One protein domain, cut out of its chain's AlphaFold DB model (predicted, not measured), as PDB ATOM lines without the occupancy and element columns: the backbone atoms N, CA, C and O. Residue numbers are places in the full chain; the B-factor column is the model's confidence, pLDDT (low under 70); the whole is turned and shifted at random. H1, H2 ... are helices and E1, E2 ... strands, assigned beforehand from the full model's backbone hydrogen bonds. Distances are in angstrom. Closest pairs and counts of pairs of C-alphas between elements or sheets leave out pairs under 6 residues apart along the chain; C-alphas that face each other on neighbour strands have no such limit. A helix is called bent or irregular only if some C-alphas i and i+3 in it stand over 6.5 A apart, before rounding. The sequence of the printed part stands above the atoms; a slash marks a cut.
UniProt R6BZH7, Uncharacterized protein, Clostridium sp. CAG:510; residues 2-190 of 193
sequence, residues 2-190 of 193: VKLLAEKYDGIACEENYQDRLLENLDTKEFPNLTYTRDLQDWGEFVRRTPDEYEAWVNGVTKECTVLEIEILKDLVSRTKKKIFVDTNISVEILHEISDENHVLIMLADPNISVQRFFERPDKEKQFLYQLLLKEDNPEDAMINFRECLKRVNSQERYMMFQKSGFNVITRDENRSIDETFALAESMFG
ATOM      1  N   VAL A   2      16.659 -40.539  -1.999       96.69
ATOM      2  CA  VAL A   2      17.443 -40.417  -3.248       96.69
ATOM      3  C   VAL A   2      18.258 -41.664  -3.595       96.69
ATOM      4  O   VAL A   2      18.095 -42.210  -4.683       96.69
ATOM      5  N   LYS A   3      19.067 -42.167  -2.655       96.62
ATOM      6  CA  LYS A   3      19.872 -43.378  -2.859       96.62
ATOM      7  C   LYS A   3      19.039 -44.605  -3.250       96.62
ATOM      8  O   LYS A   3      19.353 -45.255  -4.238       96.62
ATOM      9  N   LEU A   4      17.947 -44.873  -2.529       96.12
ATOM     10  CA  LEU A   4      17.058 -46.010  -2.812       96.12
ATOM     11  C   LEU A   4      16.418 -45.898  -4.205       96.12
ATOM     12  O   LEU A   4      16.295 -46.891  -4.918       96.12
ATOM     13  N   LEU A   5      16.023 -44.683  -4.605       97.00
ATOM     14  CA  LEU A   5      15.437 -44.435  -5.924       97.00
ATOM     15  C   LEU A   5      16.472 -44.654  -7.032       97.00
ATOM     16  O   LEU A   5      16.191 -45.341  -8.013       97.00
ATOM     17  N   ALA A   6      17.683 -44.123  -6.858       97.44
ATOM     18  CA  ALA A   6      18.773 -44.316  -7.809       97.44
ATOM     19  C   ALA A   6      19.145 -45.798  -7.955       97.44
ATOM     20  O   ALA A   6      19.281 -46.277  -9.079       97.44
ATOM     21  N   GLU A   7      19.234 -46.541  -6.851       97.12
ATOM     22  CA  GLU A   7      19.519 -47.981  -6.865       97.12
ATOM     23  C   GLU A   7      18.435 -48.776  -7.608       97.12
ATOM     24  O   GLU A   7      18.760 -49.600  -8.464       97.12
ATOM     25  N   LYS A   8      17.147 -48.513  -7.342       97.00
ATOM     26  CA  LYS A   8      16.044 -49.251  -7.983       97.00
ATOM     27  C   LYS A   8      15.903 -48.950  -9.477       97.00
ATOM     28  O   LYS A   8      15.570 -49.847 -10.248       97.00
ATOM     29  N   TYR A   9      16.129 -47.703  -9.885       96.81
ATOM     30  CA  TYR A   9      15.870 -47.237 -11.252       96.81
ATOM     31  C   TYR A   9      17.126 -47.097 -12.124       96.81
ATOM     32  O   TYR A   9      17.050 -46.472 -13.184       96.81
ATOM     33  N   ASP A  10      18.268 -47.651 -11.693       96.81
ATOM     34  CA  ASP A  10      19.581 -47.471 -12.341       96.81
ATOM     35  C   ASP A  10      19.890 -45.982 -12.625       96.81
ATOM     36  O   ASP A  10      20.348 -45.583 -13.701       96.81
ATOM     37  N   GLY A  11      19.554 -45.137 -11.648       97.19
ATOM     38  CA  GLY A  11      19.694 -43.689 -11.696       97.19
ATOM     39  C   GLY A  11      21.022 -43.183 -11.139       97.19
ATOM     40  O   GLY A  11      21.860 -43.933 -10.643       97.19
ATOM     41  N   ILE A  12      21.204 -41.869 -11.216       97.94
ATOM     42  CA  ILE A  12      22.305 -41.144 -10.577       97.94
ATOM     43  C   ILE A  12      21.768 -40.521  -9.289       97.94
ATOM     44  O   ILE A  12      20.726 -39.867  -9.314       97.94
ATOM     45  N   ALA A  13      22.475 -40.724  -8.178       97.94
ATOM     46  CA  ALA A  13      22.166 -40.101  -6.898       97.94
ATOM     47  C   ALA A  13      23.001 -38.826  -6.711       97.94
ATOM     48  O   ALA A  13      24.230 -38.884  -6.671       97.94
ATOM     49  N   CYS A  14      22.326 -37.690  -6.571       97.81
ATOM     50  CA  CYS A  14      22.876 -36.455  -6.028       97.81
ATOM     51  C   CYS A  14      22.370 -36.344  -4.583       97.81
ATOM     52  O   CYS A  14      21.269 -35.858  -4.352       97.81
ATOM     53  N   GLU A  15      23.114 -36.928  -3.639       95.75
ATOM     54  CA  GLU A  15      22.763 -36.969  -2.206       95.75
ATOM     55  C   GLU A  15      23.016 -35.617  -1.511       95.75
ATOM     56  O   GLU A  15      23.481 -34.675  -2.149       95.75
ATOM     57  N   GLU A  16      22.719 -35.523  -0.209       91.56
ATOM     58  CA  GLU A  16      22.939 -34.319   0.608       91.56
ATOM     59  C   GLU A  16      24.337 -33.720   0.356       91.56
ATOM     60  O   GLU A  16      25.353 -34.416   0.412       91.56
ATOM     61  N   ASN A  17      24.369 -32.419   0.057       92.50
ATOM     62  CA  ASN A  17      25.577 -31.632  -0.197       92.50
ATOM     63  C   ASN A  17      26.479 -32.132  -1.349       92.50
ATOM     64  O   ASN A  17      27.699 -31.971  -1.320       92.50
ATOM     65  N   TYR A  18      25.913 -32.698  -2.420       95.56
ATOM     66  CA  TYR A  18      26.680 -33.147  -3.596       95.56
ATOM     67  C   TYR A  18      27.506 -32.041  -4.295       95.56
ATOM     68  O   TYR A  18      28.428 -32.340  -5.068       95.56
ATOM     69  N   GLN A  19      27.195 -30.767  -4.043       95.19
ATOM     70  CA  GLN A  19      27.965 -29.601  -4.476       95.19
ATOM     71  C   GLN A  19      29.286 -29.408  -3.715       95.19
ATOM     72  O   GLN A  19      30.175 -28.739  -4.244       95.19
ATOM     73  N   ASP A  20      29.479 -30.035  -2.548       93.88
ATOM     74  CA  ASP A  20      30.680 -29.867  -1.706       93.88
ATOM     75  C   ASP A  20      31.974 -30.278  -2.412       93.88
ATOM     76  O   ASP A  20      33.052 -29.776  -2.098       93.88
ATOM     77  N   ARG A  21      31.882 -31.113  -3.453       93.44
ATOM     78  CA  ARG A  21      33.010 -31.429  -4.347       93.44
ATOM     79  C   ARG A  21      33.637 -30.195  -5.015       93.44
ATOM     80  O   ARG A  21      34.735 -30.294  -5.553       93.44
ATOM     81  N   LEU A  22      32.924 -29.067  -5.044       94.81
ATOM     82  CA  LEU A  22      33.392 -27.794  -5.592       94.81
ATOM     83  C   LEU A  22      33.968 -26.861  -4.516       94.81
ATOM     84  O   LEU A  22      34.694 -25.936  -4.872       94.81
ATOM     85  N   LEU A  23      33.685 -27.110  -3.230       93.88
ATOM     86  CA  LEU A  23      33.925 -26.186  -2.114       93.88
ATOM     87  C   LEU A  23      35.381 -25.709  -2.012       93.88
ATOM     88  O   LEU A  23      35.636 -24.531  -1.756       93.88
ATOM     89  N   GLU A  24      36.343 -26.604  -2.248       94.19
ATOM     90  CA  GLU A  24      37.777 -26.289  -2.197       94.19
ATOM     91  C   GLU A  24      38.171 -25.178  -3.186       94.19
ATOM     92  O   GLU A  24      39.046 -24.371  -2.889       94.19
ATOM     93  N   ASN A  25      37.482 -25.086  -4.328       94.75
ATOM     94  CA  ASN A  25      37.839 -24.191  -5.430       94.75
ATOM     95  C   ASN A  25      36.932 -22.953  -5.551       94.75
ATOM     96  O   ASN A  25      37.107 -22.170  -6.484       94.75
ATOM     97  N   LEU A  26      35.956 -22.772  -4.654       96.69
ATOM     98  CA  LEU A  26      35.059 -21.611  -4.692       96.69
ATOM     99  C   LEU A  26      35.785 -20.324  -4.273       96.69
ATOM    100  O   LEU A  26      36.517 -20.312  -3.279       96.69
ATOM    101  N   ASP A  27      35.528 -19.223  -4.987       96.75
ATOM    102  CA  ASP A  27      35.963 -17.883  -4.580       96.75
ATOM    103  C   ASP A  27      35.078 -17.375  -3.431       96.75
ATOM    104  O   ASP A  27      33.865 -17.224  -3.585       96.75
ATOM    105  N   THR A  28      35.686 -17.065  -2.285       96.56
ATOM    106  CA  THR A  28      35.010 -16.510  -1.099       96.56
ATOM    107  C   THR A  28      34.281 -15.196  -1.387       96.56
ATOM    108  O   THR A  28      33.328 -14.854  -0.692       96.56
ATOM    109  N   LYS A  29      34.694 -14.435  -2.408       96.69
ATOM    110  CA  LYS A  29      33.991 -13.207  -2.809       96.69
ATOM    111  C   LYS A  29      32.678 -13.487  -3.529       96.69
ATOM    112  O   LYS A  29      31.765 -12.670  -3.436       96.69
ATOM    113  N   GLU A  30      32.598 -14.603  -4.248       96.81
ATOM    114  CA  GLU A  30      31.404 -15.007  -4.994       96.81
ATOM    115  C   GLU A  30      30.476 -15.887  -4.148       96.81
ATOM    116  O   GLU A  30      29.259 -15.730  -4.221       96.81
ATOM    117  N   PHE A  31      31.048 -16.754  -3.304       97.75
ATOM    118  CA  PHE A  31      30.330 -17.716  -2.463       97.75
ATOM    119  C   PHE A  31      30.688 -17.571  -0.970       97.75
ATOM    120  O   PHE A  31      31.218 -18.509  -0.359       97.75
ATOM    121  N   PRO A  32      30.476 -16.389  -0.358       97.31
ATOM    122  CA  PRO A  32      30.913 -16.109   1.010       97.31
ATOM    123  C   PRO A  32      30.253 -16.995   2.074       97.31
ATOM    124  O   PRO A  32      30.858 -17.230   3.119       97.31
ATOM    125  N   ASN A  33      29.030 -17.491   1.856       97.44
ATOM    126  CA  ASN A  33      28.329 -18.291   2.862       97.44
ATOM    127  C   ASN A  33      28.767 -19.758   2.842       97.44
ATOM    128  O   ASN A  33      28.970 -20.336   3.912       97.44
ATOM    129  N   LEU A  34      28.954 -20.345   1.655       96.12
ATOM    130  CA  LEU A  34      29.478 -21.704   1.499       96.12
ATOM    131  C   LEU A  34      30.929 -21.805   1.956       96.12
ATOM    132  O   LEU A  34      31.303 -22.749   2.646       96.12
ATOM    133  N   THR A  35      31.745 -20.813   1.609       96.94
ATOM    134  CA  THR A  35      33.166 -20.795   1.981       96.94
ATOM    135  C   THR A  35      33.411 -20.386   3.433       96.94
ATOM    136  O   THR A  35      34.506 -20.614   3.943       96.94
ATOM    137  N   TYR A  36      32.397 -19.866   4.139       95.50
ATOM    138  CA  TYR A  36      32.533 -19.431   5.530       95.50
ATOM    139  C   TYR A  36      33.132 -20.519   6.431       95.50
ATOM    140  O   TYR A  36      34.107 -20.255   7.126       95.50
ATOM    141  N   THR A  37      32.584 -21.740   6.423       90.81
ATOM    142  CA  THR A  37      33.060 -22.827   7.301       90.81
ATOM    143  C   THR A  37      34.409 -23.391   6.865       90.81
ATOM    144  O   THR A  37      35.167 -23.855   7.716       90.81
ATOM    145  N   ARG A  38      34.734 -23.325   5.566       93.00
ATOM    146  CA  ARG A  38      36.051 -23.696   5.019       93.00
ATOM    147  C   ARG A  38      37.147 -22.767   5.543       93.00
ATOM    148  O   ARG A  38      38.225 -23.235   5.897       93.00
ATOM    149  N   ASP A  39      36.852 -21.470   5.604       92.19
ATOM    150  CA  ASP A  39      37.822 -20.428   5.953       92.19
ATOM    151  C   ASP A  39      37.790 -20.067   7.457       92.19
ATOM    152  O   ASP A  39      38.624 -19.289   7.940       92.19
ATOM    153  N   LEU A  40      36.854 -20.654   8.213       93.50
ATOM    154  CA  LEU A  40      36.637 -20.383   9.631       93.50
ATOM    155  C   LEU A  40      37.842 -20.791  10.486       93.50
ATOM    156  O   LEU A  40      38.266 -21.945  10.485       93.50
ATOM    157  N   GLN A  41      38.357 -19.843  11.269       92.19
ATOM    158  CA  GLN A  41      39.490 -20.076  12.173       92.19
ATOM    159  C   GLN A  41      39.044 -20.521  13.571       92.19
ATOM    160  O   GLN A  41      39.704 -21.358  14.186       92.19
ATOM    161  N   ASP A  42      37.921 -19.987  14.062       92.88
ATOM    162  CA  ASP A  42      37.336 -20.349  15.353       92.88
ATOM    163  C   ASP A  42      35.890 -20.822  15.186       92.88
ATOM    164  O   ASP A  42      34.977 -20.048  14.899       92.88
ATOM    165  N   TRP A  43      35.663 -22.110  15.433       94.31
ATOM    166  CA  TRP A  43      34.322 -22.689  15.433       94.31
ATOM    167  C   TRP A  43      33.431 -22.179  16.572       94.31
ATOM    168  O   TRP A  43      32.205 -22.278  16.473       94.31
ATOM    169  N   GLY A  44      34.015 -21.590  17.617       92.19
ATOM    170  CA  GLY A  44      33.292 -20.850  18.643       92.19
ATOM    171  C   GLY A  44      32.452 -19.716  18.048       92.19
ATOM    172  O   GLY A  44      31.296 -19.538  18.426       92.19
ATOM    173  N   GLU A  45      32.978 -18.989  17.053       92.75
ATOM    174  CA  GLU A  45      32.225 -17.934  16.355       92.75
ATOM    175  C   GLU A  45      30.972 -18.486  15.674       92.75
ATOM    176  O   GLU A  45      29.940 -17.818  15.624       92.75
ATOM    177  N   PHE A  46      31.030 -19.728  15.186       95.19
ATOM    178  CA  PHE A  46      29.876 -20.351  14.557       95.19
ATOM    179  C   PHE A  46      28.764 -20.659  15.552       95.19
ATOM    180  O   PHE A  46      27.611 -20.297  15.307       95.19
ATOM    181  N   VAL A  47      29.101 -21.293  16.675       94.94
ATOM    182  CA  VAL A  47      28.108 -21.707  17.677       94.94
ATOM    183  C   VAL A  47      27.565 -20.537  18.505       94.94
ATOM    184  O   VAL A  47      26.457 -20.633  19.035       94.94
ATOM    185  N   ARG A  48      28.301 -19.417  18.570       94.50
ATOM    186  CA  ARG A  48      27.892 -18.177  19.250       94.50
ATOM    187  C   ARG A  48      27.039 -17.233  18.401       94.50
ATOM    188  O   ARG A  48      26.587 -16.222  18.936       94.50
ATOM    189  N   ARG A  49      26.800 -17.533  17.117       96.50
ATOM    190  CA  ARG A  49      25.915 -16.719  16.266       96.50
ATOM    191  C   ARG A  49      24.578 -16.468  16.947       96.50
ATOM    192  O   ARG A  49      23.979 -17.379  17.522       96.50
ATOM    193  N   THR A  50      24.075 -15.254  16.796       97.56
ATOM    194  CA  THR A  50      22.681 -14.955  17.110       97.56
ATOM    195  C   THR A  50      21.743 -15.701  16.150       97.56
ATOM    196  O   THR A  50      22.142 -16.047  15.030       97.56
ATOM    197  N   PRO A  51      20.468 -15.917  16.526       97.81
ATOM    198  CA  PRO A  51      19.488 -16.528  15.630       97.81
ATOM    199  C   PRO A  51      19.349 -15.819  14.278       97.81
ATOM    200  O   PRO A  51      19.171 -16.493  13.265       97.81
ATOM    201  N   ASP A  52      19.474 -14.489  14.244       98.12
ATOM    202  CA  ASP A  52      19.375 -13.704  13.009       98.12
ATOM    203  C   ASP A  52      20.607 -13.903  12.105       98.12
ATOM    204  O   ASP A  52      20.462 -14.089  10.897       98.12
ATOM    205  N   GLU A  53      21.820 -13.937  12.671       97.94
ATOM    206  CA  GLU A  53      23.050 -14.225  11.912       97.94
ATOM    207  C   GLU A  53      23.068 -15.657  11.373       97.94
ATOM    208  O   GLU A  53      23.510 -15.897  10.247       97.94
ATOM    209  N   TYR A  54      22.590 -16.615  12.169       97.88
ATOM    210  CA  TYR A  54      22.498 -18.011  11.754       97.88
ATOM    211  C   TYR A  54      21.470 -18.190  10.633       97.88
ATOM    212  O   TYR A  54      21.754 -18.840   9.630       97.88
ATOM    213  N   GLU A  55      20.298 -17.565  10.759       98.00
ATOM    214  CA  GLU A  55      19.281 -17.545   9.711       98.00
ATOM    215  C   GLU A  55      19.790 -16.894   8.418       98.00
ATOM    216  O   GLU A  55      19.592 -17.451   7.335       98.00
ATOM    217  N   ALA A  56      20.462 -15.744   8.518       98.19
ATOM    218  CA  ALA A  56      21.043 -15.063   7.367       98.19
ATOM    219  C   ALA A  56      22.073 -15.946   6.651       98.19
ATOM    220  O   ALA A  56      22.033 -16.049   5.424       98.19
ATOM    221  N   TRP A  57      22.937 -16.628   7.413       97.94
ATOM    222  CA  TRP A  57      23.909 -17.571   6.866       97.94
ATOM    223  C   TRP A  57      23.231 -18.762   6.177       97.94
ATOM    224  O   TRP A  57      23.547 -19.033   5.023       97.94
ATOM    225  N   VAL A  58      22.247 -19.417   6.810       96.94
ATOM    226  CA  VAL A  58      21.499 -20.534   6.192       96.94
ATOM    227  C   VAL A  58      20.835 -20.095   4.887       96.94
ATOM    228  O   VAL A  58      20.964 -20.772   3.871       96.94
ATOM    229  N   ASN A  59      20.180 -18.933   4.878       96.81
ATOM    230  CA  ASN A  59      19.543 -18.403   3.672       96.81
ATOM    231  C   ASN A  59      20.565 -18.068   2.573       96.81
ATOM    232  O   ASN A  59      20.271 -18.228   1.387       96.81
ATOM    233  N   GLY A  60      21.749 -17.584   2.955       97.81
ATOM    234  CA  GLY A  60      22.865 -17.347   2.044       97.81
ATOM    235  C   GLY A  60      23.390 -18.643   1.428       97.81
ATOM    236  O   GLY A  60      23.489 -18.732   0.206       97.81
ATOM    237  N   VAL A  61      23.623 -19.668   2.256       97.00
ATOM    238  CA  VAL A  61      24.023 -21.014   1.818       97.00
ATOM    239  C   VAL A  61      23.008 -21.583   0.831       97.00
ATOM    240  O   VAL A  61      23.403 -22.004  -0.248       97.00
ATOM    241  N   THR A  62      21.705 -21.530   1.126       96.00
ATOM    242  CA  THR A  62      20.654 -22.022   0.213       96.00
ATOM    243  C   THR A  62      20.727 -21.356  -1.167       96.00
ATOM    244  O   THR A  62      20.667 -22.039  -2.192       96.00
ATOM    245  N   LYS A  63      20.901 -20.029  -1.218       96.75
ATOM    246  CA  LYS A  63      21.018 -19.284  -2.484       96.75
ATOM    247  C   LYS A  63      22.269 -19.672  -3.266       96.75
ATOM    248  O   LYS A  63      22.195 -19.877  -4.474       96.75
ATOM    249  N   GLU A  64      23.401 -19.777  -2.585       97.88
ATOM    250  CA  GLU A  64      24.677 -20.147  -3.195       97.88
ATOM    251  C   GLU A  64      24.681 -21.606  -3.680       97.88
ATOM    252  O   GLU A  64      25.082 -21.868  -4.816       97.88
ATOM    253  N   CYS A  65      24.143 -22.540  -2.886       97.38
ATOM    254  CA  CYS A  65      23.926 -23.926  -3.302       97.38
ATOM    255  C   CYS A  65      23.062 -23.988  -4.554       97.38
ATOM    256  O   CYS A  65      23.428 -24.681  -5.492       97.38
ATOM    257  N   THR A  66      21.963 -23.228  -4.612       96.75
ATOM    258  CA  THR A  66      21.073 -23.212  -5.784       96.75
ATOM    259  C   THR A  66      21.846 -22.920  -7.077       96.75
ATOM    260  O   THR A  66      21.649 -23.607  -8.078       96.75
ATOM    261  N   VAL A  67      22.767 -21.948  -7.058       96.75
ATOM    262  CA  VAL A  67      23.604 -21.618  -8.227       96.75
ATOM    263  C   VAL A  67      24.457 -22.816  -8.650       96.75
ATOM    264  O   VAL A  67      24.453 -23.193  -9.822       96.75
ATOM    265  N   LEU A  68      25.164 -23.437  -7.703       97.62
ATOM    266  CA  LEU A  68      26.047 -24.572  -7.989       97.62
ATOM    267  C   LEU A  68      25.267 -25.815  -8.424       97.62
ATOM    268  O   LEU A  68      25.648 -26.489  -9.380       97.62
ATOM    269  N   GLU A  69      24.165 -26.111  -7.743       97.88
ATOM    270  CA  GLU A  69      23.308 -27.258  -8.012       97.88
ATOM    271  C   GLU A  69      22.731 -27.200  -9.427       97.88
ATOM    272  O   GLU A  69      22.810 -28.197 -10.146       97.88
ATOM    273  N   ILE A  70      22.245 -26.037  -9.878       96.88
ATOM    274  CA  ILE A  70      21.736 -25.857 -11.247       96.88
ATOM    275  C   ILE A  70      22.820 -26.161 -12.289       96.88
ATOM    276  O   ILE A  70      22.550 -26.872 -13.260       96.88
ATOM    277  N   GLU A  71      24.045 -25.664 -12.106       96.44
ATOM    278  CA  GLU A  71      25.136 -25.910 -13.057       96.44
ATOM    279  C   GLU A  71      25.569 -27.381 -13.070       96.44
ATOM    280  O   GLU A  71      25.769 -27.965 -14.140       96.44
ATOM    281  N   ILE A  72      25.626 -28.026 -11.899       97.38
ATOM    282  CA  ILE A  72      25.898 -29.465 -11.802       97.38
ATOM    283  C   ILE A  72      24.813 -30.270 -12.526       97.38
ATOM    284  O   ILE A  72      25.134 -31.189 -13.284       97.38
ATOM    285  N   LEU A  73      23.538 -29.940 -12.317       96.88
ATOM    286  CA  LEU A  73      22.425 -30.659 -12.932       96.88
ATOM    287  C   LEU A  73      22.403 -30.465 -14.452       96.88
ATOM    288  O   LEU A  73      22.232 -31.451 -15.167       96.88
ATOM    289  N   LYS A  74      22.661 -29.248 -14.957       96.50
ATOM    290  CA  LYS A  74      22.823 -28.974 -16.400       96.50
ATOM    291  C   LYS A  74      23.927 -29.828 -17.024       96.50
ATOM    292  O   LYS A  74      23.721 -30.419 -18.086       96.50
ATOM    293  N   ASP A  75      25.082 -29.923 -16.366       97.00
ATOM    294  CA  ASP A  75      26.183 -30.763 -16.838       97.00
ATOM    295  C   ASP A  75      25.783 -32.247 -16.864       97.00
ATOM    296  O   ASP A  75      25.966 -32.919 -17.882       97.00
ATOM    297  N   LEU A  76      25.155 -32.751 -15.798       96.88
ATOM    298  CA  LEU A  76      24.720 -34.146 -15.716       96.88
ATOM    299  C   LEU A  76      23.703 -34.503 -16.808       96.88
ATOM    300  O   LEU A  76      23.912 -35.488 -17.523       96.88
ATOM    301  N   VAL A  77      22.649 -33.700 -17.001       95.50
ATOM    302  CA  VAL A  77      21.628 -33.970 -18.035       95.50
ATOM    303  C   VAL A  77      22.191 -33.876 -19.455       95.50
ATOM    304  O   VAL A  77      21.663 -34.511 -20.369       95.50
ATOM    305  N   SER A  78      23.287 -33.134 -19.656       97.06
ATOM    306  CA  SER A  78      23.976 -33.070 -20.950       97.06
ATOM    307  C   SER A  78      24.763 -34.347 -21.277       97.06
ATOM    308  O   SER A  78      24.970 -34.664 -22.450       97.06
ATOM    309  N   ARG A  79      25.172 -35.113 -20.254       96.81
ATOM    310  CA  ARG A  79      26.062 -36.282 -20.384       96.81
ATOM    311  C   ARG A  79      25.355 -37.625 -20.250       96.81
ATOM    312  O   ARG A  79      25.941 -38.649 -20.596       96.81
ATOM    313  N   THR A  80      24.127 -37.652 -19.740       96.19
ATOM    314  CA  THR A  80      23.411 -38.901 -19.457       96.19
ATOM    315  C   THR A  80      21.938 -38.851 -19.850       96.19
ATOM    316  O   THR A  80      21.329 -37.792 -19.963       96.19
ATOM    317  N   LYS A  81      21.357 -40.035 -20.062       95.38
ATOM    318  CA  LYS A  81      19.904 -40.243 -20.182       95.38
ATOM    319  C   LYS A  81      19.309 -40.953 -18.963       95.38
ATOM    320  O   LYS A  81      18.107 -41.200 -18.937       95.38
ATOM    321  N   LYS A  82      20.139 -41.307 -17.973       96.62
ATOM    322  CA  LYS A  82      19.681 -41.900 -16.712       96.62
ATOM    323  C   LYS A  82      18.840 -40.891 -15.934       96.62
ATOM    324  O   LYS A  82      19.082 -39.689 -16.018       96.62
ATOM    325  N   LYS A  83      17.882 -41.393 -15.150       96.25
ATOM    326  CA  LYS A  83      17.163 -40.561 -14.177       96.25
ATOM    327  C   LYS A  83      18.154 -40.045 -13.133       96.25
ATOM    328  O   LYS A  83      19.042 -40.789 -12.716       96.25
ATOM    329  N   ILE A  84      18.001 -38.792 -12.729       97.69
ATOM    330  CA  ILE A  84      18.816 -38.160 -11.693       97.69
ATOM    331  C   ILE A  84      17.888 -37.896 -10.512       97.69
ATOM    332  O   ILE A  84      16.854 -37.254 -10.677       97.69
ATOM    333  N   PHE A  85      18.241 -38.422  -9.348       97.88
ATOM    334  CA  PHE A  85      17.516 -38.207  -8.101       97.88
ATOM    335  C   PHE A  85      18.341 -37.268  -7.233       97.88
ATOM    336  O   PHE A  85      19.528 -37.523  -7.024       97.88
ATOM    337  N   VAL A  86      17.725 -36.185  -6.766       97.56
ATOM    338  CA  VAL A  86      18.440 -35.052  -6.169       97.56
ATOM    339  C   VAL A  86      17.883 -34.749  -4.784       97.56
ATOM    340  O   VAL A  86      16.671 -34.634  -4.615       97.56
ATOM    341  N   ASP A  87      18.778 -34.637  -3.806       97.12
ATOM    342  CA  ASP A  87      18.539 -34.006  -2.510       97.12
ATOM    343  C   ASP A  87      19.037 -32.563  -2.630       97.12
ATOM    344  O   ASP A  87      20.234 -32.343  -2.818       97.12
ATOM    345  N   THR A  88      18.118 -31.599  -2.687       96.38
ATOM    346  CA  THR A  88      18.394 -30.272  -3.255       96.38
ATOM    347  C   THR A  88      18.179 -29.143  -2.256       96.38
ATOM    348  O   THR A  88      17.227 -29.159  -1.474       96.38
ATOM    349  N   ASN A  89      19.031 -28.119  -2.341       95.75
ATOM    350  CA  ASN A  89      18.835 -26.831  -1.676       95.75
ATOM    351  C   ASN A  89      18.114 -25.804  -2.568       95.75
ATOM    352  O   ASN A  89      17.944 -24.659  -2.149       95.75
ATOM    353  N   ILE A  90      17.714 -26.164  -3.794       96.50
ATOM    354  CA  ILE A  90      17.006 -25.252  -4.700       96.50
ATOM    355  C   ILE A  90      15.670 -24.851  -4.065       96.50
ATOM    356  O   ILE A  90      14.893 -25.691  -3.607       96.50
ATOM    357  N   SER A  91      15.405 -23.546  -4.027       94.38
ATOM    358  CA  SER A  91      14.201 -23.018  -3.393       94.38
ATOM    359  C   SER A  91      12.926 -23.420  -4.142       94.38
ATOM    360  O   SER A  91      12.936 -23.657  -5.351       94.38
ATOM    361  N   VAL A  92      11.799 -23.458  -3.425       95.06
ATOM    362  CA  VAL A  92      10.479 -23.797  -3.987       95.06
ATOM    363  C   VAL A  92      10.117 -22.887  -5.161       95.06
ATOM    364  O   VAL A  92       9.554 -23.353  -6.147       95.06
ATOM    365  N   GLU A  93      10.453 -21.601  -5.073       94.62
ATOM    366  CA  GLU A  93      10.187 -20.616  -6.121       94.62
ATOM    367  C   GLU A  93      10.895 -20.992  -7.422       94.62
ATOM    368  O   GLU A  93      10.267 -21.026  -8.473       94.62
ATOM    369  N   ILE A  94      12.179 -21.345  -7.341       96.31
ATOM    370  CA  ILE A  94      12.963 -21.740  -8.514       96.31
ATOM    371  C   ILE A  94      12.501 -23.105  -9.025       96.31
ATOM    372  O   ILE A  94      12.386 -23.294 -10.233       96.31
ATOM    373  N   LEU A  95      12.178 -24.047  -8.135       97.12
ATOM    374  CA  LEU A  95      11.643 -25.354  -8.524       97.12
ATOM    375  C   LEU A  95      10.348 -25.233  -9.337       97.12
ATOM    376  O   LEU A  95      10.162 -26.013 -10.266       97.12
ATOM    377  N   HIS A  96       9.491 -24.247  -9.057       96.31
ATOM    378  CA  HIS A  96       8.304 -23.973  -9.881       96.31
ATOM    379  C   HIS A  96       8.641 -23.465 -11.285       96.31
ATOM    380  O   HIS A  96       7.854 -23.651 -12.209       96.31
ATOM    381  N   GLU A  97       9.797 -22.828 -11.467       96.38
ATOM    382  CA  GLU A  97      10.250 -22.353 -12.776       96.38
ATOM    383  C   GLU A  97      10.888 -23.469 -13.613       96.38
ATOM    384  O   GLU A  97      10.783 -23.454 -14.841       96.38
ATOM    385  N   ILE A  98      11.565 -24.424 -12.964       94.88
ATOM    386  CA  ILE A  98      12.404 -25.427 -13.645       94.88
ATOM    387  C   ILE A  98      11.873 -26.864 -13.571       94.88
ATOM    388  O   ILE A  98      12.477 -27.763 -14.159       94.88
ATOM    389  N   SER A  99      10.792 -27.105 -12.833       94.88
ATOM    390  CA  SER A  99      10.257 -28.439 -12.557       94.88
ATOM    391  C   SER A  99       8.727 -28.447 -12.508       94.88
ATOM    392  O   SER A  99       8.073 -27.438 -12.762       94.88
ATOM    393  N   ASP A 100       8.148 -29.608 -12.207       93.12
ATOM    394  CA  ASP A 100       6.706 -29.791 -12.059       93.12
ATOM    395  C   ASP A 100       6.355 -30.636 -10.824       93.12
ATOM    396  O   ASP A 100       7.219 -31.188 -10.137       93.12
ATOM    397  N   GLU A 101       5.056 -30.728 -10.538       87.69
ATOM    398  CA  GLU A 101       4.503 -31.419  -9.368       87.69
ATOM    399  C   GLU A 101       4.941 -32.885  -9.231       87.69
ATOM    400  O   GLU A 101       5.078 -33.378  -8.110       87.69
ATOM    401  N   ASN A 102       5.207 -33.576 -10.343       91.12
ATOM    402  CA  ASN A 102       5.592 -34.988 -10.359       91.12
ATOM    403  C   ASN A 102       7.115 -35.181 -10.344       91.12
ATOM    404  O   ASN A 102       7.582 -36.314 -10.415       91.12
ATOM    405  N   HIS A 103       7.897 -34.106 -10.255       94.81
ATOM    406  CA  HIS A 103       9.361 -34.155 -10.190       94.81
ATOM    407  C   HIS A 103       9.922 -33.584  -8.884       94.81
ATOM    408  O   HIS A 103      11.120 -33.707  -8.627       94.81
ATOM    409  N   VAL A 104       9.062 -33.031  -8.024       97.38
ATOM    410  CA  VAL A 104       9.436 -32.482  -6.720       97.38
ATOM    411  C   VAL A 104       8.621 -33.147  -5.616       97.38
ATOM    412  O   VAL A 104       7.393 -33.206  -5.663       97.38
ATOM    413  N   LEU A 105       9.327 -33.613  -4.590       97.75
ATOM    414  CA  LEU A 105       8.744 -34.195  -3.389       97.75
ATOM    415  C   LEU A 105       9.319 -33.504  -2.160       97.75
ATOM    416  O   LEU A 105      10.527 -33.527  -1.933       97.75
ATOM    417  N   ILE A 106       8.440 -32.962  -1.327       97.56
ATOM    418  CA  ILE A 106       8.804 -32.374  -0.045       97.56
ATOM    419  C   ILE A 106       8.529 -33.397   1.054       97.56
ATOM    420  O   ILE A 106       7.412 -33.889   1.212       97.56
ATOM    421  N   MET A 107       9.548 -33.700   1.853       96.38
ATOM    422  CA  MET A 107       9.423 -34.585   3.008       96.38
ATOM    423  C   MET A 107       9.496 -33.760   4.294       96.38
ATOM    424  O   MET A 107      10.537 -33.199   4.618       96.38
ATOM    425  N   LEU A 108       8.386 -33.682   5.028       95.88
ATOM    426  CA  LEU A 108       8.263 -32.883   6.248       95.88
ATOM    427  C   LEU A 108       8.225 -33.756   7.500       95.88
ATOM    428  O   LEU A 108       7.705 -34.867   7.494       95.88
ATOM    429  N   ALA A 109       8.720 -33.218   8.608       93.88
ATOM    430  CA  ALA A 109       8.564 -33.766   9.951       93.88
ATOM    431  C   ALA A 109       8.159 -32.636  10.903       93.88
ATOM    432  O   ALA A 109       8.354 -31.468  10.566       93.88
ATOM    433  N   ASP A 110       7.614 -32.967  12.079       92.00
ATOM    434  CA  ASP A 110       7.327 -31.959  13.108       92.00
ATOM    435  C   ASP A 110       8.586 -31.101  13.345       92.00
ATOM    436  O   ASP A 110       9.646 -31.664  13.649       92.00
ATOM    437  N   PRO A 111       8.507 -29.763  13.210       89.88
ATOM    438  CA  PRO A 111       9.681 -28.906  13.325       89.88
ATOM    439  C   PRO A 111      10.426 -29.042  14.660       89.88
ATOM    440  O   PRO A 111      11.647 -28.876  14.716       89.88
ATOM    441  N   ASN A 112       9.722 -29.410  15.737       89.19
ATOM    442  CA  ASN A 112      10.326 -29.622  17.051       89.19
ATOM    443  C   ASN A 112      11.288 -30.812  17.070       89.19
ATOM    444  O   ASN A 112      12.231 -30.803  17.860       89.19
ATOM    445  N   ILE A 113      11.100 -31.809  16.196       88.25
ATOM    446  CA  ILE A 113      12.009 -32.959  16.077       88.25
ATOM    447  C   ILE A 113      13.417 -32.464  15.738       88.25
ATOM    448  O   ILE A 113      14.377 -32.869  16.395       88.25
ATOM    449  N   SER A 114      13.540 -31.550  14.770       85.12
ATOM    450  CA  SER A 114      14.826 -30.983  14.346       85.12
ATOM    451  C   SER A 114      15.511 -30.163  15.437       85.12
ATOM    452  O   SER A 114      16.730 -30.061  15.427       85.12
ATOM    453  N   VAL A 115      14.755 -29.604  16.385       89.00
ATOM    454  CA  VAL A 115      15.287 -28.794  17.495       89.00
ATOM    455  C   VAL A 115      15.680 -29.669  18.684       89.00
ATOM    456  O   VAL A 115      16.762 -29.514  19.247       89.00
ATOM    457  N   GLN A 116      14.802 -30.588  19.088       89.00
ATOM    458  CA  GLN A 116      14.988 -31.399  20.292       89.00
ATOM    459  C   GLN A 116      16.012 -32.510  20.073       89.00
ATOM    460  O   GLN A 116      16.841 -32.759  20.944       89.00
ATOM    461  N   ARG A 117      15.989 -33.134  18.891       89.69
ATOM    462  CA  ARG A 117      16.779 -34.335  18.595       89.69
ATOM    463  C   ARG A 117      18.047 -34.046  17.797       89.69
ATOM    464  O   ARG A 117      18.746 -34.982  17.419       89.69
ATOM    465  N   PHE A 118      18.373 -32.773  17.543       90.25
ATOM    466  CA  PHE A 118      19.536 -32.385  16.733       90.25
ATOM    467  C   PHE A 118      20.828 -33.058  17.214       90.25
ATOM    468  O   PHE A 118      21.528 -33.694  16.429       90.25
ATOM    469  N   PHE A 119      21.095 -32.984  18.521       89.81
ATOM    470  CA  PHE A 119      22.297 -33.542  19.150       89.81
ATOM    471  C   PHE A 119      22.157 -35.007  19.589       89.81
ATOM    472  O   PHE A 119      23.134 -35.607  20.025       89.81
ATOM    473  N   GLU A 120      20.974 -35.614  19.444       90.50
ATOM    474  CA  GLU A 120      20.788 -37.061  19.645       90.50
ATOM    475  C   GLU A 120      21.288 -37.872  18.442       90.50
ATOM    476  O   GLU A 120      21.478 -39.086  18.525       90.50
ATOM    477  N   ARG A 121      21.481 -37.209  17.298       86.31
ATOM    478  CA  ARG A 121      21.914 -37.850  16.059       86.31
ATOM    479  C   ARG A 121      23.400 -38.218  16.138       86.31
ATOM    480  O   ARG A 121      24.210 -37.358  16.485       86.31
ATOM    481  N   PRO A 122      23.800 -39.437  15.732       90.62
ATOM    482  CA  PRO A 122      25.194 -39.884  15.786       90.62
ATOM    483  C   PRO A 122      26.091 -39.259  14.700       90.62
ATOM    484  O   PRO A 122      27.260 -39.627  14.589       90.62
ATOM    485  N   ASP A 123      25.563 -38.342  13.882       91.50
ATOM    486  CA  ASP A 123      26.310 -37.683  12.810       91.50
ATOM    487  C   ASP A 123      27.534 -36.949  13.375       91.50
ATOM    488  O   ASP A 123      27.412 -36.145  14.304       91.50
ATOM    489  N   LYS A 124      28.711 -37.181  12.780       90.81
ATOM    490  CA  LYS A 124      29.983 -36.609  13.257       90.81
ATOM    491  C   LYS A 124      29.937 -35.089  13.383       90.81
ATOM    492  O   LYS A 124      30.411 -34.556  14.378       90.81
ATOM    493  N   GLU A 125      29.341 -34.406  12.412       89.50
ATOM    494  CA  GLU A 125      29.226 -32.943  12.398       89.50
ATOM    495  C   GLU A 125      28.359 -32.421  13.547       89.50
ATOM    496  O   GLU A 125      28.729 -31.474  14.235       89.50
ATOM    497  N   LYS A 126      27.230 -33.083  13.828       92.31
ATOM    498  CA  LYS A 126      26.330 -32.677  14.918       92.31
ATOM    499  C   LYS A 126      26.956 -32.941  16.277       92.31
ATOM    500  O   LYS A 126      26.857 -32.100  17.168       92.31
ATOM    501  N   GLN A 127      27.653 -34.069  16.418       94.56
ATOM    502  CA  GLN A 127      28.419 -34.370  17.625       94.56
ATOM    503  C   GLN A 127      29.595 -33.405  17.806       94.56
ATOM    504  O   GLN A 127      29.865 -32.989  18.927       94.56
ATOM    505  N   PHE A 128      30.255 -32.978  16.729       94.62
ATOM    506  CA  PHE A 128      31.294 -31.953  16.791       94.62
ATOM    507  C   PHE A 128      30.748 -30.614  17.315       94.62
ATOM    508  O   PHE A 128      31.293 -30.081  18.280       94.62
ATOM    509  N   LEU A 129      29.630 -30.126  16.766       95.38
ATOM    510  CA  LEU A 129      28.960 -28.913  17.257       95.38
ATOM    511  C   LEU A 129      28.523 -29.045  18.721       95.38
ATOM    512  O   LEU A 129      28.704 -28.118  19.506       95.38
ATOM    513  N   TYR A 130      28.009 -30.215  19.114       95.25
ATOM    514  CA  TYR A 130      27.649 -30.490  20.504       95.25
ATOM    515  C   TYR A 130      28.853 -30.351  21.446       95.25
ATOM    516  O   TYR A 130      28.768 -29.683  22.473       95.25
ATOM    517  N   GLN A 131      29.996 -30.935  21.076       95.56
ATOM    518  CA  GLN A 131      31.223 -30.854  21.871       95.56
ATOM    519  C   GLN A 131      31.797 -29.435  21.939       95.56
ATOM    520  O   GLN A 131      32.431 -29.101  22.936       95.56
ATOM    521  N   LEU A 132      31.603 -28.608  20.910       95.69
ATOM    522  CA  LEU A 132      31.985 -27.194  20.949       95.69
ATOM    523  C   LEU A 132      31.127 -26.416  21.944       95.69
ATOM    524  O   LEU A 132      31.672 -25.745  22.811       95.69
ATOM    525  N   LEU A 133      29.804 -26.585  21.885       96.38
ATOM    526  CA  LEU A 133      28.873 -25.937  22.813       96.38
ATOM    527  C   LEU A 133      29.168 -26.290  24.277       96.38
ATOM    528  O   LEU A 133      29.095 -25.428  25.145       96.38
ATOM    529  N   LEU A 134      29.549 -27.542  24.557       96.00
ATOM    530  CA  LEU A 134      29.929 -27.983  25.904       96.00
ATOM    531  C   LEU A 134      31.245 -27.377  26.420       96.00
ATOM    532  O   LEU A 134      31.516 -27.469  27.616       96.00
ATOM    533  N   LYS A 135      32.070 -26.805  25.537       96.06
ATOM    534  CA  LYS A 135      33.354 -26.173  25.877       96.06
ATOM    535  C   LYS A 135      33.264 -24.654  26.025       96.06
ATOM    536  O   LYS A 135      34.269 -24.052  26.392       96.06
ATOM    537  N   GLU A 136      32.115 -24.050  25.728       96.44
ATOM    538  CA  GLU A 136      31.898 -22.618  25.942       96.44
ATOM    539  C   GLU A 136      31.943 -22.270  27.438       96.44
ATOM    540  O   GLU A 136      31.682 -23.119  28.291       96.44
ATOM    541  N   ASP A 137      32.229 -21.007  27.760       94.19
ATOM    542  CA  ASP A 137      32.328 -20.539  29.151       94.19
ATOM    543  C   ASP A 137      31.024 -20.760  29.939       94.19
ATOM    544  O   ASP A 137      31.057 -21.096  31.125       94.19
ATOM    545  N   ASN A 138      29.873 -20.607  29.271       95.44
ATOM    546  CA  ASN A 138      28.565 -20.995  29.791       95.44
ATOM    547  C   ASN A 138      27.848 -21.949  28.811       95.44
ATOM    548  O   ASN A 138      27.119 -21.492  27.923       95.44
ATOM    549  N   PRO A 139      28.028 -23.275  28.965       95.94
ATOM    550  CA  PRO A 139      27.442 -24.266  28.064       95.94
ATOM    551  C   PRO A 139      25.912 -24.257  28.013       95.94
ATOM    552  O   PRO A 139      25.331 -24.581  26.976       95.94
ATOM    553  N   GLU A 140      25.244 -23.907  29.116       95.44
ATOM    554  CA  GLU A 140      23.779 -23.864  29.169       95.44
ATOM    555  C   GLU A 140      23.236 -22.735  28.288       95.44
ATOM    556  O   GLU A 140      22.380 -22.982  27.433       95.44
ATOM    557  N   ASP A 141      23.794 -21.529  28.424       95.94
ATOM    558  CA  ASP A 141      23.415 -20.373  27.606       95.94
ATOM    559  C   ASP A 141      23.743 -20.605  26.125       95.94
ATOM    560  O   ASP A 141      22.910 -20.332  25.256       95.94
ATOM    561  N   ALA A 142      24.913 -21.180  25.824       95.81
ATOM    562  CA  ALA A 142      25.304 -21.522  24.458       95.81
ATOM    563  C   ALA A 142      24.326 -22.528  23.822       95.81
ATOM    564  O   ALA A 142      23.899 -22.361  22.677       95.81
ATOM    565  N   MET A 143      23.913 -23.548  24.580       95.94
ATOM    566  CA  MET A 143      22.932 -24.539  24.139       95.94
ATOM    567  C   MET A 143      21.549 -23.921  23.900       95.94
ATOM    568  O   MET A 143      20.881 -24.269  22.922       95.94
ATOM    569  N   ILE A 144      21.102 -23.019  24.781       96.06
ATOM    570  CA  ILE A 144      19.838 -22.290  24.617       96.06
ATOM    571  C   ILE A 144      19.898 -21.440  23.345       96.06
ATOM    572  O   ILE A 144      19.011 -21.571  22.501       96.06
ATOM    573  N   ASN A 145      20.961 -20.652  23.164       97.00
ATOM    574  CA  ASN A 145      21.151 -19.818  21.980       97.00
ATOM    575  C   ASN A 145      21.125 -20.649  20.689       97.00
ATOM    576  O   ASN A 145      20.345 -20.365  19.780       97.00
ATOM    577  N   PHE A 146      21.899 -21.736  20.628       96.69
ATOM    578  CA  PHE A 146      21.948 -22.574  19.431       96.69
ATOM    579  C   PHE A 146      20.597 -23.244  19.132       96.69
ATOM    580  O   PHE A 146      20.202 -23.380  17.973       96.69
ATOM    581  N   ARG A 147      19.828 -23.621  20.161       95.75
ATOM    582  CA  ARG A 147      18.455 -24.116  19.974       95.75
ATOM    583  C   ARG A 147      17.519 -23.045  19.423       95.75
ATOM    584  O   ARG A 147      16.662 -23.389  18.614       95.75
ATOM    585  N   GLU A 148      17.672 -21.780  19.809       96.88
ATOM    586  CA  GLU A 148      16.913 -20.681  19.197       96.88
ATOM    587  C   GLU A 148      17.282 -20.491  17.718       96.88
ATOM    588  O   GLU A 148      16.385 -20.321  16.889       96.88
ATOM    589  N   CYS A 149      18.560 -20.647  17.349       97.38
ATOM    590  CA  CYS A 149      18.980 -20.695  15.945       97.38
ATOM    591  C   CYS A 149      18.264 -21.824  15.181       97.38
ATOM    592  O   CYS A 149      17.677 -21.587  14.121       97.38
ATOM    593  N   LEU A 150      18.235 -23.042  15.742       96.12
ATOM    594  CA  LEU A 150      17.538 -24.186  15.140       96.12
ATOM    595  C   LEU A 150      16.026 -23.950  15.015       96.12
ATOM    596  O   LEU A 150      15.452 -24.269  13.973       96.12
ATOM    597  N   LYS A 151      15.380 -23.381  16.040       95.69
ATOM    598  CA  LYS A 151      13.952 -23.026  15.999       95.69
ATOM    599  C   LYS A 151      13.655 -21.996  14.920       95.69
ATOM    600  O   LYS A 151      12.619 -22.099  14.270       95.69
ATOM    601  N   ARG A 152      14.542 -21.017  14.719       96.00
ATOM    602  CA  ARG A 152      14.357 -19.984  13.698       96.00
ATOM    603  C   ARG A 152      14.365 -20.583  12.296       96.00
ATOM    604  O   ARG A 152      13.443 -20.338  11.522       96.00
ATOM    605  N   VAL A 153      15.357 -21.414  11.983       95.50
ATOM    606  CA  VAL A 153      15.482 -21.999  10.637       95.50
ATOM    607  C   VAL A 153      14.529 -23.168  10.383       95.50
ATOM    608  O   VAL A 153      14.269 -23.491   9.229       95.50
ATOM    609  N   ASN A 154      13.962 -23.755  11.442       95.25
ATOM    610  CA  ASN A 154      12.866 -24.729  11.389       95.25
ATOM    611  C   ASN A 154      11.549 -24.104  11.884       95.25
ATOM    612  O   ASN A 154      10.753 -24.769  12.540       95.25
ATOM    613  N   SER A 155      11.322 -22.810  11.650       94.88
ATOM    614  CA  SER A 155      10.121 -22.149  12.160       94.88
ATOM    615  C   SER A 155       8.846 -22.738  11.553       94.88
ATOM    616  O   SER A 155       8.841 -23.279  10.442       94.88
ATOM    617  N   GLN A 156       7.723 -22.569  12.258       94.75
ATOM    618  CA  GLN A 156       6.416 -22.946  11.721       94.75
ATOM    619  C   GLN A 156       6.137 -22.244  10.385       94.75
ATOM    620  O   GLN A 156       5.538 -22.837   9.499       94.75
ATOM    621  N   GLU A 157       6.587 -21.001  10.211       94.69
ATOM    622  CA  GLU A 157       6.437 -20.260   8.957       94.69
ATOM    623  C   GLU A 157       7.126 -20.969   7.785       94.69
ATOM    624  O   GLU A 157       6.481 -21.244   6.772       94.69
ATOM    625  N   ARG A 158       8.397 -21.359   7.952       94.81
ATOM    626  CA  ARG A 158       9.149 -22.117   6.939       94.81
ATOM    627  C   ARG A 158       8.525 -23.483   6.674       94.81
ATOM    628  O   ARG A 158       8.397 -23.891   5.523       94.81
ATOM    629  N   TYR A 159       8.072 -24.167   7.723       96.31
ATOM    630  CA  TYR A 159       7.335 -25.420   7.576       96.31
ATOM    631  C   TYR A 159       6.082 -25.235   6.707       96.31
ATOM    632  O   TYR A 159       5.858 -25.991   5.763       96.31
ATOM    633  N   MET A 160       5.278 -24.206   6.994       96.44
ATOM    634  CA  MET A 160       4.059 -23.919   6.237       96.44
ATOM    635  C   MET A 160       4.360 -23.504   4.794       96.44
ATOM    636  O   MET A 160       3.575 -23.852   3.916       96.44
ATOM    637  N   MET A 161       5.466 -22.797   4.542       95.69
ATOM    638  CA  MET A 161       5.931 -22.449   3.194       95.69
ATOM    639  C   MET A 161       6.145 -23.710   2.348       95.69
ATOM    640  O   MET A 161       5.603 -23.809   1.250       95.69
ATOM    641  N   PHE A 162       6.848 -24.712   2.883       96.75
ATOM    642  CA  PHE A 162       7.023 -25.993   2.198       96.75
ATOM    643  C   PHE A 162       5.710 -26.773   2.080       96.75
ATOM    644  O   PHE A 162       5.368 -27.251   0.998       96.75
ATOM    645  N   GLN A 163       4.931 -26.863   3.162       96.94
ATOM    646  CA  GLN A 163       3.668 -27.608   3.173       96.94
ATOM    647  C   GLN A 163       2.642 -27.054   2.172       96.94
ATOM    648  O   GLN A 163       1.858 -27.811   1.606       96.94
ATOM    649  N   LYS A 164       2.631 -25.733   1.965       96.44
ATOM    650  CA  LYS A 164       1.706 -25.022   1.070       96.44
ATOM    651  C   LYS A 164       2.343 -24.623  -0.261       96.44
ATOM    652  O   LYS A 164       1.764 -23.820  -0.985       96.44
ATOM    653  N   SER A 165       3.505 -25.183  -0.582       96.12
ATOM    654  CA  SER A 165       4.249 -24.885  -1.811       96.12
ATOM    655  C   SER A 165       3.498 -25.247  -3.094       96.12
ATOM    656  O   SER A 165       3.806 -24.693  -4.141       96.12
ATOM    657  N   GLY A 166       2.538 -26.176  -3.025       95.31
ATOM    658  CA  GLY A 166       1.853 -26.739  -4.191       95.31
ATOM    659  C   GLY A 166       2.516 -28.000  -4.755       95.31
ATOM    660  O   GLY A 166       1.919 -28.648  -5.605       95.31
ATOM    661  N   PHE A 167       3.697 -28.383  -4.262       97.62
ATOM    662  CA  PHE A 167       4.328 -29.663  -4.592       97.62
ATOM    663  C   PHE A 167       3.754 -30.822  -3.773       97.62
ATOM    664  O   PHE A 167       3.081 -30.624  -2.759       97.62
ATOM    665  N   ASN A 168       4.057 -32.052  -4.196       97.12
ATOM    666  CA  ASN A 168       3.729 -33.247  -3.431       97.12
ATOM    667  C   ASN A 168       4.448 -33.239  -2.073       97.12
ATOM    668  O   ASN A 168       5.649 -32.972  -1.993       97.12
ATOM    669  N   VAL A 169       3.717 -33.561  -1.000       97.50
ATOM    670  CA  VAL A 169       4.244 -33.559   0.372       97.50
ATOM    671  C   VAL A 169       4.011 -34.908   1.045       97.50
ATOM    672  O   VAL A 169       2.882 -35.392   1.126       97.50
ATOM    673  N   ILE A 170       5.069 -35.475   1.623       97.12
ATOM    674  CA  ILE A 170       4.986 -36.590   2.569       97.12
ATOM    675  C   ILE A 170       5.331 -36.065   3.958       97.12
ATOM    676  O   ILE A 170       6.424 -35.560   4.190       97.12
ATOM    677  N   THR A 171       4.412 -36.224   4.908       95.88
ATOM    678  CA  THR A 171       4.716 -35.997   6.327       95.88
ATOM    679  C   THR A 171       5.221 -37.292   6.962       95.88
ATOM    680  O   THR A 171       4.706 -38.379   6.672       95.88
ATOM    681  N   ARG A 172       6.245 -37.160   7.809       92.75
ATOM    682  CA  ARG A 172       6.834 -38.228   8.612       92.75
ATOM    683  C   ARG A 172       5.760 -38.894   9.461       92.75
ATOM    684  O   ARG A 172       4.958 -38.230  10.110       92.75
ATOM    685  N   ASP A 173       5.801 -40.214   9.460       93.12
ATOM    686  CA  ASP A 173       4.872 -41.082  10.162       93.12
ATOM    687  C   ASP A 173       5.692 -42.203  10.799       93.12
ATOM    688  O   ASP A 173       6.275 -43.016  10.088       93.12
ATOM    689  N   GLU A 174       5.793 -42.208  12.129       89.88
ATOM    690  CA  GLU A 174       6.605 -43.190  12.870       89.88
ATOM    691  C   GLU A 174       6.056 -44.621  12.755       89.88
ATOM    692  O   GLU A 174       6.758 -45.574  13.083       89.88
ATOM    693  N   ASN A 175       4.820 -44.790  12.272       94.69
ATOM    694  CA  ASN A 175       4.240 -46.107  12.014       94.69
ATOM    695  C   ASN A 175       4.498 -46.596  10.583       94.69
ATOM    696  O   ASN A 175       4.180 -47.743  10.277       94.69
ATOM    697  N   ARG A 176       5.049 -45.742   9.708       95.31
ATOM    698  CA  ARG A 176       5.325 -46.076   8.312       95.31
ATOM    699  C   ARG A 176       6.745 -46.601   8.165       95.31
ATOM    700  O   ARG A 176       7.720 -45.946   8.535       95.31
ATOM    701  N   SER A 177       6.864 -47.777   7.568       95.44
ATOM    702  CA  SER A 177       8.150 -48.354   7.196       95.44
ATOM    703  C   SER A 177       8.849 -47.546   6.095       95.44
ATOM    704  O   SER A 177       8.263 -46.701   5.402       95.44
ATOM    705  N   ILE A 178      10.140 -47.827   5.907       94.31
ATOM    706  CA  ILE A 178      10.924 -47.251   4.810       94.31
ATOM    707  C   ILE A 178      10.317 -47.654   3.460       94.31
ATOM    708  O   ILE A 178      10.158 -46.788   2.605       94.31
ATOM    709  N   ASP A 179       9.914 -48.917   3.300       95.25
ATOM    710  CA  ASP A 179       9.351 -49.445   2.051       95.25
ATOM    711  C   ASP A 179       8.004 -48.801   1.700       95.25
ATOM    712  O   ASP A 179       7.763 -48.442   0.548       95.25
ATOM    713  N   GLU A 180       7.138 -48.577   2.690       96.50
ATOM    714  CA  GLU A 180       5.872 -47.863   2.476       96.50
ATOM    715  C   GLU A 180       6.112 -46.396   2.102       96.50
ATOM    716  O   GLU A 180       5.470 -45.869   1.194       96.50
ATOM    717  N   THR A 181       7.061 -45.725   2.764       96.56
ATOM    718  CA  THR A 181       7.440 -44.344   2.414       96.56
ATOM    719  C   THR A 181       8.035 -44.276   1.009       96.56
ATOM    720  O   THR A 181       7.758 -43.340   0.259       96.56
ATOM    721  N   PHE A 182       8.833 -45.275   0.644       96.56
ATOM    722  CA  PHE A 182       9.423 -45.414  -0.676       96.56
ATOM    723  C   PHE A 182       8.347 -45.597  -1.751       96.56
ATOM    724  O   PHE A 182       8.335 -44.844  -2.720       96.56
ATOM    725  N   ALA A 183       7.378 -46.490  -1.539       96.12
ATOM    726  CA  ALA A 183       6.263 -46.696  -2.464       96.12
ATOM    727  C   ALA A 183       5.417 -45.424  -2.678       96.12
ATOM    728  O   ALA A 183       4.980 -45.151  -3.799       96.12
ATOM    729  N   LEU A 184       5.214 -44.615  -1.628       96.56
ATOM    730  CA  LEU A 184       4.557 -43.308  -1.755       96.56
ATOM    731  C   LEU A 184       5.366 -42.352  -2.632       96.56
ATOM    732  O   LEU A 184       4.800 -41.736  -3.534       96.56
ATOM    733  N   ALA A 185       6.679 -42.256  -2.400       96.62
ATOM    734  CA  ALA A 185       7.559 -41.418  -3.208       96.62
ATOM    735  C   ALA A 185       7.544 -41.851  -4.684       96.62
ATOM    736  O   ALA A 185       7.378 -41.013  -5.563       96.62
ATOM    737  N   GLU A 186       7.623 -43.155  -4.966       96.25
ATOM    738  CA  GLU A 186       7.530 -43.684  -6.334       96.25
ATOM    739  C   GLU A 186       6.216 -43.314  -7.020       96.25
ATOM    740  O   GLU A 186       6.214 -42.935  -8.192       96.25
ATOM    741  N   SER A 187       5.103 -43.411  -6.288       95.44
ATOM    742  CA  SER A 187       3.788 -43.052  -6.808       95.44
ATOM    743  C   SER A 187       3.674 -41.559  -7.107       95.44
ATOM    744  O   SER A 187       3.094 -41.200  -8.129       95.44
ATOM    745  N   MET A 188       4.206 -40.698  -6.235       95.56
ATOM    746  CA  MET A 188       4.180 -39.241  -6.413       95.56
ATOM    747  C   MET A 188       5.088 -38.785  -7.557       95.56
ATOM    748  O   MET A 188       4.730 -37.869  -8.285       95.56
ATOM    749  N   PHE A 189       6.213 -39.471  -7.773       95.62
ATOM    750  CA  PHE A 189       7.076 -39.234  -8.930       95.62
ATOM    751  C   PHE A 189       6.580 -39.905 -10.226       95.62
ATOM    752  O   PHE A 189       7.219 -39.797 -11.271       95.62
ATOM    753  N   GLY A 190       5.478 -40.662 -10.179       93.38
ATOM    754  CA  GLY A 190       4.952 -41.391 -11.337       93.38
ATOM    755  C   GLY A 190       5.886 -42.482 -11.880       93.38
ATOM    756  O   GLY A 190       5.790 -42.839 -13.053       93.38
TER     757      GLY A 190
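Overview. This is residues 2 to 190 of the 193 residues of an uncharacterized protein of Clostridium sp. CAG:510 (UniProt R6BZH7). Long helix H5 runs along most of the length; its first residues meet H9 in a cluster of H4, H7, H8 and H9 toward one end, and H2 and H3 cross it on one side. Toward the other end lie two small, separate parallel strand pairs: E1 and E2 with H1 packed on them, and E3 and E4 with H10 and H11. The printed part has 189 residues with eleven named helices and four named strands, in the order H1 E1 H2 H3 H4 H5 E2 H6 E3 H7 H8 H9 H10 E4 H11. The class is mostly helix; the whole is compact, with a radius of gyration of the C-alphas of 18.0 A and spans of 53 by 43 by 28 A.

Arrangement. Begin with H1, residues 2 to 8, whose Ala 6 comes closest to E1, residues 12 to 14, at Ala 13, C-alphas 5.5 A apart. E1 is the parallel neighbour of E2, residues 84 to 86; look for N 14 and O 85, 2.8 A apart. H2, residues 18 to 25, touches H5, residues 51 to 79, about perpendicular at 80 degrees, closest at C-alphas 19 and 69, 6.3 A. H3, residues 32 to 39, touches H5 at 83 degrees, also about perpendicular, closest at C-alphas 33 and 61, 5.2 A. H4, residues 43 to 47, touches H8, residues 124 to 133, closest at C-alphas 47 and 133, 6.7 A. With residues 51 to 58 alone, H5 touches H9, residues 139 to 153, at a steep tilt of 51 degrees, the same way; C-alphas 51 and 149 are closest, 4.2 A. H8 and H9 only just touch, only at the corner, with 3 pairs of C-alphas within 8 A. H7, residues 111 to 116, touches H9 at a shallow tilt of 13 degrees, opposite ways, closest at C-alphas 115 and 150, 5.6 A. H6, residues 92 to 98, is close to but not clearly touching H10, residues 156 to 163, closest at C-alphas 92 and 162, 7.4 A. E3, residues 105 to 108, is the parallel neighbour of E4, residues 168 to 171, with N 108 and O 170 at 2.8 A. C-alpha 106 of E3 and 162 of H10 are their closest, 7.0 A; C-alpha 168 of E4 and 188 of H11, residues 178 to 188, are theirs, 6.7 A. Each pair closes a strand-helix-strand unit, two parallel neighbour strands with helices between: E1, H2 H3 H4 H5, E2 and E3, H7 H8 H9 H10, E4. Every O i to N i+4 pair is within hydrogen-bond range in H1, H4, H5, H8, H9, H10 and H11, against 0 of 4 in H2, where 3 of 5 O i to N i+3 pairs are, 2 of 4 in H3, 2 of 3 in H6 and 1 of 2 in H7.

Along the chain. Find C-alpha 2 at (17.443, -40.417, -3.248), where H1 begins. H2 is irregular, C-alphas 21 and 24 being 7.3 A apart, and H3 only just so, C-alphas 34 and 37 being 6.9 A apart. From C-alpha 51 at (19.488, -16.528, 15.630), H5 runs 41.6 A to C-alpha 79; H9 measures 21.3 A and H11 15.3 A, ending at C-alpha 188, (4.180, -39.241, -6.413).

Size, cuts and confidence. The C-alphas of Lys 81 and Asp 137 are the two farthest apart, 54.6 A. The printed part has no cut and no long link. Mean pLDDT of the printed part is 95.3, and no printed residue is under 70.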